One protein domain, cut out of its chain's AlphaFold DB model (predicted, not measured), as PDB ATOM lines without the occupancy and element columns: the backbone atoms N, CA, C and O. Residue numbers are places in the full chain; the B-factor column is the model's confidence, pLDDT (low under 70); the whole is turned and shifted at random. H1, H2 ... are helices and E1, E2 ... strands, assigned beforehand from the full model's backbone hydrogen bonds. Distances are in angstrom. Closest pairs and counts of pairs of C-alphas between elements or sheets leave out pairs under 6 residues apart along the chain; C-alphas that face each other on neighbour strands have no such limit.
ATOM      1  N   ILE A   3     -34.443  -4.393 -37.752       91.88
ATOM      2  CA  ILE A   3     -34.002  -5.072 -36.528       91.88
ATOM      3  C   ILE A   3     -32.917  -4.206 -35.892       91.88
ATOM      4  O   ILE A   3     -31.963  -3.831 -36.576       91.88
ATOM      5  N   ASP A   4     -33.074  -3.888 -34.611       90.25
ATOM      6  CA  ASP A   4     -32.107  -3.113 -33.837       90.25
ATOM      7  C   ASP A   4     -31.901  -3.764 -32.462       90.25
ATOM      8  O   ASP A   4     -32.852  -4.181 -31.796       90.25
ATOM      9  N   GLY A   5     -30.642  -3.848 -32.034       87.00
ATOM     10  CA  GLY A   5     -30.278  -4.339 -30.708       87.00
ATOM     11  C   GLY A   5     -30.568  -3.333 -29.595       87.00
ATOM     12  O   GLY A   5     -30.641  -3.717 -28.431       87.00
ATOM     13  N   ALA A   6     -30.730  -2.053 -29.936       87.25
ATOM     14  CA  ALA A   6     -31.076  -1.001 -28.992       87.25
ATOM     15  C   ALA A   6     -32.577  -0.984 -28.654       87.25
ATOM     16  O   ALA A   6     -33.410  -1.574 -29.343       87.25
ATOM     17  N   ASP A   7     -32.928  -0.247 -27.599       85.56
ATOM     18  CA  ASP A   7     -34.315  -0.058 -27.151       85.56
ATOM     19  C   ASP A   7     -35.168   0.713 -28.164       85.56
ATOM     20  O   ASP A   7     -36.371   0.480 -28.286       85.56
ATOM     21  N   HIS A   8     -34.544   1.634 -28.897       82.94
ATOM     22  CA  HIS A   8     -35.196   2.443 -29.914       82.94
ATOM     23  C   HIS A   8     -34.217   2.784 -31.046       82.94
ATOM     24  O   HIS A   8     -33.011   2.890 -30.799       82.94
ATOM     25  N   PRO A   9     -34.722   3.056 -32.265       82.69
ATOM     26  CA  PRO A   9     -33.888   3.534 -33.357       82.69
ATOM     27  C   PRO A   9     -33.142   4.814 -32.974       82.69
ATOM     28  O   PRO A   9     -33.653   5.652 -32.224       82.69
ATOM     29  N   LEU A  10     -31.953   4.998 -33.549       81.19
ATOM     30  CA  LEU A  10     -31.147   6.213 -33.388       81.19
ATOM     31  C   LEU A  10     -30.871   6.583 -31.908       81.19
ATOM     32  O   LEU A  10     -31.143   7.719 -31.502       81.19
ATOM     33  N   PRO A  11     -30.283   5.681 -31.094       79.38
ATOM     34  CA  PRO A  11     -30.053   5.913 -29.661       79.38
ATOM     35  C   PRO A  11     -29.260   7.192 -29.369       79.38
ATOM     36  O   PRO A  11     -29.557   7.916 -28.421       79.38
ATOM     37  N   VAL A  12     -28.323   7.549 -30.253       77.56
ATOM     38  CA  VAL A  12     -27.490   8.760 -30.137       77.56
ATOM     39  C   VAL A  12     -28.280  10.078 -30.197       77.56
ATOM     40  O   VAL A  12     -27.780  11.115 -29.774       77.56
ATOM     41  N   PHE A  13     -29.527  10.062 -30.682       75.38
ATOM     42  CA  PHE A  13     -30.410  11.235 -30.739       75.38
ATOM     43  C   PHE A  13     -31.289  11.384 -29.472       75.38
ATOM     44  O   PHE A  13     -31.959  12.411 -29.273       75.38
ATOM     45  N   GLY A  14     -31.262  10.378 -28.592       81.12
ATOM     46  CA  GLY A  14     -32.051  10.279 -27.367       81.12
ATOM     47  C   GLY A  14     -33.501   9.838 -27.590       81.12
ATOM     48  O   GLY A  14     -34.048   9.941 -28.690       81.12
ATOM     49  N   GLU A  15     -34.148   9.415 -26.503       83.56
ATOM     50  CA  GLU A  15     -35.451   8.727 -26.502       83.56
ATOM     51  C   GLU A  15     -36.543   9.446 -27.300       83.56
ATOM     52  O   GLU A  15     -37.220   8.838 -28.122       83.56
ATOM     53  N   LYS A  16     -36.686  10.767 -27.131       83.25
ATOM     54  CA  LYS A  16     -37.735  11.544 -27.818       83.25
ATOM     55  C   LYS A  16     -37.632  11.469 -29.347       83.25
ATOM     56  O   LYS A  16     -38.652  11.403 -30.027       83.25
ATOM     57  N   LEU A  17     -36.412  11.531 -29.888       82.69
ATOM     58  CA  LEU A  17     -36.198  11.459 -31.337       82.69
ATOM     59  C   LEU A  17     -36.254  10.012 -31.831       82.69
ATOM     60  O   LEU A  17     -36.761   9.776 -32.925       82.69
ATOM     61  N   GLY A  18     -35.812   9.059 -31.010       85.44
ATOM     62  CA  GLY A  18     -35.979   7.634 -31.278       85.44
ATOM     63  C   GLY A  18     -37.444   7.230 -31.405       85.44
ATOM     64  O   GLY A  18     -37.833   6.666 -32.422       85.44
ATOM     65  N   ALA A  19     -38.284   7.629 -30.449       85.75
ATOM     66  CA  ALA A  19     -39.725   7.382 -30.480       85.75
ATOM     67  C   ALA A  19     -40.404   8.032 -31.697       85.75
ATOM     68  O   ALA A  19     -41.211   7.399 -32.374       85.75
ATOM     69  N   ALA A  20     -40.038   9.277 -32.032       84.19
ATOM     70  CA  ALA A  20     -40.542   9.936 -33.240       84.19
ATOM     71  C   ALA A  20     -40.128   9.191 -34.523       84.19
ATOM     72  O   ALA A  20     -40.905   9.119 -35.475       84.19
ATOM     73  N   THR A  21     -38.918   8.627 -34.538       86.00
ATOM     74  CA  THR A  21     -38.399   7.843 -35.663       86.00
ATOM     75  C   THR A  21     -39.141   6.525 -35.801       86.00
ATOM     76  O   THR A  21     -39.590   6.196 -36.896       86.00
ATOM     77  N   GLN A  22     -39.332   5.806 -34.695       88.06
ATOM     78  CA  GLN A  22     -40.101   4.571 -34.667       88.06
ATOM     79  C   GLN A  22     -41.534   4.799 -35.159       88.06
ATOM     80  O   GLN A  22     -41.962   4.133 -36.095       88.06
ATOM     81  N   HIS A  23     -42.230   5.812 -34.635       86.94
ATOM     82  CA  HIS A  23     -43.592   6.127 -35.068       86.94
ATOM     83  C   HIS A  23     -43.672   6.478 -36.565       86.94
ATOM     84  O   HIS A  23     -44.610   6.093 -37.264       86.94
ATOM     85  N   ALA A  24     -42.673   7.198 -37.085       85.25
ATOM     86  CA  ALA A  24     -42.597   7.512 -38.508       85.25
ATOM     87  C   ALA A  24     -42.364   6.260 -39.375       85.25
ATOM     88  O   ALA A  24     -42.933   6.174 -40.461       85.25
ATOM     89  N   LEU A  25     -41.562   5.298 -38.907       88.19
ATOM     90  CA  LEU A  25     -41.338   4.015 -39.580       88.19
ATOM     91  C   LEU A  25     -42.594   3.134 -39.560       88.19
ATOM     92  O   LEU A  25     -42.983   2.607 -40.600       88.19
ATOM     93  N   GLU A  26     -43.275   3.040 -38.419       89.06
ATOM     94  CA  GLU A  26     -44.522   2.278 -38.268       89.06
ATOM     95  C   GLU A  26     -45.634   2.825 -39.175       89.06
ATOM     96  O   GLU A  26     -46.351   2.059 -39.815       89.06
ATOM     97  N   LYS A  27     -45.728   4.154 -39.329       87.06
ATOM     98  CA  LYS A  27     -46.658   4.795 -40.277       87.06
ATOM     99  C   LYS A  27     -46.371   4.439 -41.744       87.06
ATOM    100  O   LYS A  27     -47.245   4.591 -42.594       87.06
ATOM    101  N   LEU A  28     -45.152   4.000 -42.048       85.06
ATOM    102  CA  LEU A  28     -44.748   3.498 -43.362       85.06
ATOM    103  C   LEU A  28     -44.881   1.971 -43.466       85.06
ATOM    104  O   LEU A  28     -44.321   1.390 -44.394       85.06
ATOM    105  N   GLU A  29     -45.579   1.340 -42.516       88.62
ATOM    106  CA  GLU A  29     -45.773  -0.114 -42.423       88.62
ATOM    107  C   GLU A  29     -44.448  -0.883 -42.271       88.62
ATOM    108  O   GLU A  29     -44.335  -2.064 -42.604       88.62
ATOM    109  N   VAL A  30     -43.408  -0.217 -41.757       89.81
ATOM    110  CA  VAL A  30     -42.148  -0.871 -41.411       89.81
ATOM    111  C   VAL A  30     -42.294  -1.497 -40.030       89.81
ATOM    112  O   VAL A  30     -42.359  -0.793 -39.028       89.81
ATOM    113  N   GLU A  31     -42.280  -2.826 -39.975       90.31
ATOM    114  CA  GLU A  31     -42.133  -3.566 -38.718       90.31
ATOM    115  C   GLU A  31     -40.763  -3.266 -38.090       90.31
ATOM    116  O   GLU A  31     -39.730  -3.527 -38.716       90.31
ATOM    117  N   VAL A  32     -40.745  -2.702 -36.881       90.75
ATOM    118  CA  VAL A  32     -39.526  -2.403 -36.119       90.75
ATOM    119  C   VAL A  32     -39.420  -3.381 -34.954       90.75
ATOM    120  O   VAL A  32     -40.299  -3.424 -34.099       90.75
ATOM    121  N   ARG A  33     -38.331  -4.150 -34.909       91.00
ATOM    122  CA  ARG A  33     -37.999  -5.066 -33.815       91.00
ATOM    123  C   ARG A  33     -36.791  -4.542 -33.044       91.00
ATOM    124  O   ARG A  33     -35.650  -4.758 -33.450       91.00
ATOM    125  N   SER A  34     -37.066  -3.828 -31.956       90.75
ATOM    126  CA  SER A  34     -36.061  -3.356 -30.994       90.75
ATOM    127  C   SER A  34     -35.595  -4.486 -30.070       90.75
ATOM    128  O   SER A  34     -36.242  -5.533 -29.987       90.75
ATOM    129  N   ARG A  35     -34.490  -4.270 -29.345       91.25
ATOM    130  CA  ARG A  35     -33.889  -5.240 -28.406       91.25
ATOM    131  C   ARG A  35     -33.713  -6.640 -29.000       91.25
ATOM    132  O   ARG A  35     -33.839  -7.646 -28.307       91.25
ATOM    133  N   THR A  36     -33.462  -6.696 -30.300       93.06
ATOM    134  CA  THR A  36     -33.404  -7.934 -31.065       93.06
ATOM    135  C   THR A  36     -32.078  -7.970 -31.803       93.06
ATOM    136  O   THR A  36     -31.765  -7.088 -32.599       93.06
ATOM    137  N   MET A  37     -31.274  -8.993 -31.532       93.06
ATOM    138  CA  MET A  37     -29.946  -9.150 -32.113       93.06
ATOM    139  C   MET A  37     -29.975 -10.196 -33.215       93.06
ATOM    140  O   MET A  37     -30.444 -11.313 -33.011       93.06
ATOM    141  N   VAL A  38     -29.423  -9.864 -34.378       93.38
ATOM    142  CA  VAL A  38     -29.150 -10.870 -35.406       93.38
ATOM    143  C   VAL A  38     -27.994 -11.748 -34.933       93.38
ATOM    144  O   VAL A  38     -26.957 -11.239 -34.510       93.38
ATOM    145  N   THR A  39     -28.186 -13.062 -34.996       94.12
ATOM    146  CA  THR A  39     -27.202 -14.064 -34.551       94.12
ATOM    147  C   THR A  39     -26.636 -14.884 -35.700       94.12
ATOM    148  O   THR A  39     -25.495 -15.322 -35.609       94.12
ATOM    149  N   ASP A  40     -27.400 -15.052 -36.779       93.69
ATOM    150  CA  ASP A  40     -26.964 -15.770 -37.973       93.69
ATOM    151  C   ASP A  40     -27.700 -15.257 -39.221       93.69
ATOM    152  O   ASP A  40     -28.822 -14.746 -39.133       93.69
ATOM    153  N   ILE A  41     -27.062 -15.367 -40.384       93.38
ATOM    154  CA  ILE A  41     -27.635 -14.996 -41.682       93.38
ATOM    155  C   ILE A  41     -27.240 -16.064 -42.693       93.38
ATOM    156  O   ILE A  41     -26.055 -16.279 -42.937       93.38
ATOM    157  N   ASP A  42     -28.228 -16.657 -43.360       90.81
ATOM    158  CA  ASP A  42     -27.992 -17.570 -44.480       90.81
ATOM    159  C   ASP A  42     -28.554 -17.008 -45.795       90.81
ATOM    160  O   ASP A  42     -28.876 -15.824 -45.899       90.81
ATOM    161  N   ALA A  43     -28.650 -17.828 -46.844       88.25
ATOM    162  CA  ALA A  43     -29.125 -17.380 -48.152       88.25
ATOM    163  C   ALA A  43     -30.602 -16.938 -48.144       88.25
ATOM    164  O   ALA A  43     -30.971 -15.998 -48.849       88.25
ATOM    165  N   THR A  44     -31.453 -17.553 -47.322       90.00
ATOM    166  CA  THR A  44     -32.918 -17.393 -47.394       90.00
ATOM    167  C   THR A  44     -33.545 -16.826 -46.128       90.00
ATOM    168  O   THR A  44     -34.734 -16.528 -46.128       90.00
ATOM    169  N   SER A  45     -32.759 -16.604 -45.077       91.50
ATOM    170  CA  SER A  45     -33.261 -16.169 -43.779       91.50
ATOM    171  C   SER A  45     -32.265 -15.334 -42.973       91.50
ATOM    172  O   SER A  45     -31.094 -15.191 -43.339       91.50
ATOM    173  N   VAL A  46     -32.769 -14.772 -41.881       94.88
ATOM    174  CA  VAL A  46     -32.011 -14.158 -40.793       94.88
ATOM    175  C   VAL A  46     -32.484 -14.795 -39.491       94.88
ATOM    176  O   VAL A  46     -33.687 -14.846 -39.239       94.88
ATOM    177  N   THR A  47     -31.554 -15.251 -38.660       96.12
ATOM    178  CA  THR A  47     -31.849 -15.749 -37.315       96.12
ATOM    179  C   THR A  47     -31.644 -14.625 -36.313       96.12
ATOM    180  O   THR A  47     -30.563 -14.033 -36.227       96.12
ATOM    181  N   VAL A  48     -32.676 -14.335 -35.532       96.06
ATOM    182  CA  VAL A  48     -32.667 -13.295 -34.510       96.06
ATOM    183  C   VAL A  48     -32.842 -13.889 -33.125       96.06
ATOM    184  O   VAL A  48     -33.469 -14.932 -32.962       96.06
ATOM    185  N   LYS A  49     -32.286 -13.204 -32.132       95.94
ATOM    186  CA  LYS A  49     -32.467 -13.488 -30.718       95.94
ATOM    187  C   LYS A  49     -33.019 -12.247 -30.032       95.94
ATOM    188  O   LYS A  49     -32.400 -11.184 -30.120       95.94
ATOM    189  N   ASP A  50     -34.165 -12.373 -29.380       93.06
ATOM    190  CA  ASP A  50     -34.753 -11.275 -28.610       93.06
ATOM    191  C   ASP A  50     -34.096 -11.122 -27.223       93.06
ATOM    192  O   ASP A  50     -33.193 -11.877 -26.838       93.06
ATOM    193  N   ALA A  51     -34.537 -10.112 -26.471       89.06
ATOM    194  CA  ALA A  51     -34.050  -9.834 -25.122       89.06
ATOM    195  C   ALA A  51     -34.348 -10.956 -24.115       89.06
ATOM    196  O   ALA A  51     -33.568 -11.154 -23.183       89.06
ATOM    197  N   ASP A  52     -35.442 -11.692 -24.316       91.25
ATOM    198  CA  ASP A  52     -35.856 -12.814 -23.468       91.25
ATOM    199  C   ASP A  52     -35.090 -14.105 -23.813       91.25
ATOM    200  O   ASP A  52     -35.123 -15.095 -23.081       91.25
ATOM    201  N   GLY A  53     -34.321 -14.075 -24.903       91.06
ATOM    202  CA  GLY A  53     -33.476 -15.155 -25.373       91.06
ATOM    203  C   GLY A  53     -34.152 -16.101 -26.358       91.06
ATOM    204  O   GLY A  53     -33.527 -17.098 -26.731       91.06
ATOM    205  N   ASN A  54     -35.370 -15.791 -26.808       94.12
ATOM    206  CA  ASN A  54     -36.061 -16.558 -27.833       94.12
ATOM    207  C   ASN A  54     -35.345 -16.388 -29.168       94.12
ATOM    208  O   ASN A  54     -34.930 -15.286 -29.535       94.12
ATOM    209  N   ILE A  55     -35.208 -17.495 -29.892       96.00
ATOM    210  CA  ILE A  55     -34.571 -17.531 -31.203       96.00
ATOM    211  C   ILE A  55     -35.656 -17.720 -32.256       96.00
ATOM    212  O   ILE A  55     -36.418 -18.684 -32.203       96.00
ATOM    213  N   GLU A  56     -35.696 -16.818 -33.229       95.06
ATOM    214  CA  GLU A  56     -36.632 -16.859 -34.348       95.06
ATOM    215  C   GLU A  56     -35.866 -16.800 -35.666       95.06
ATOM    216  O   GLU A  56     -34.903 -16.048 -35.823       95.06
ATOM    217  N   ARG A  57     -36.318 -17.589 -36.639       94.25
ATOM    218  CA  ARG A  57     -35.826 -17.542 -38.012       94.25
ATOM    219  C   ARG A  57     -36.829 -16.783 -38.869       94.25
ATOM    220  O   ARG A  57     -37.987 -17.179 -38.953       94.25
ATOM    221  N   ILE A  58     -36.364 -15.734 -39.535       92.62
ATOM    222  CA  ILE A  58     -37.187 -14.884 -40.391       92.62
ATOM    223  C   ILE A  58     -36.754 -15.066 -41.842       92.62
ATOM    224  O   ILE A  58     -35.613 -14.767 -42.200       92.62
ATOM    225  N   ASP A  59     -37.672 -15.517 -42.693       90.75
ATOM    226  CA  ASP A  59     -37.400 -15.703 -44.116       90.75
ATOM    227  C   ASP A  59     -37.243 -14.356 -44.833       90.75
ATOM    228  O   ASP A  59     -38.164 -13.540 -44.917       90.75
ATOM    229  N   SER A  60     -36.070 -14.134 -45.420       88.31
ATOM    230  CA  SER A  60     -35.780 -12.950 -46.217       88.31
ATOM    231  C   SER A  60     -34.749 -13.245 -47.298       88.31
ATOM    232  O   SER A  60     -33.704 -13.842 -47.048       88.31
TER     233      SER A  60
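What this domain is: This is residues 3 to 60 of the 257 residues of the protein "Pyr_redox_2 domain-containing protein" of Actinobacteria bacterium (UniProt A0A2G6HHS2). Helix H1 stands at one end and a small sheet of three strands, E1 to E3, at the other, with the unnamed residues 3 to 8 and 30 to 36 between them. The 58 printed residues hold H1, E1, E2, E3 in that order, a mixed class with 27 residues in named elements, under half. The antiparallel sheet runs E1, E2, E3. The whole is only just loose, close to compact, radius of gyration of the C-alphas 12.5 A, spanning 34 by 23 by 16 A.

How they stand to each other: After residues 3 to 14 comes H1, residues 15 to 26, with every O i to N i+4 pair within hydrogen-bond range. E1, residues 37 to 41, E2, residues 45 to 49, and E3, residues 55 to 59, form a meander, each strand the antiparallel neighbour of the one before. H1 is not on this sheet. Hairpin E1 and E2, at 150 degrees, has N 37 and O 49 2.8 A apart; hairpin E2 and E3, at 157 degrees, has N 48 and O 56 2.8 A apart.

Where its parts are: H1 measures 16.2 A from C-alpha 15 at (-35.451, 8.727, -26.502); E1 measures 11.4 A, E2 13.4 A, and E3 13.3 A to C-alpha 59 at (-37.400, -15.703, -44.116).

The domain as a whole: The farthest C-alphas, Lys 16 and Ala 43, are 36.4 A apart. The printed part has no cut or long link, and no printed residue is under 70 in pLDDT.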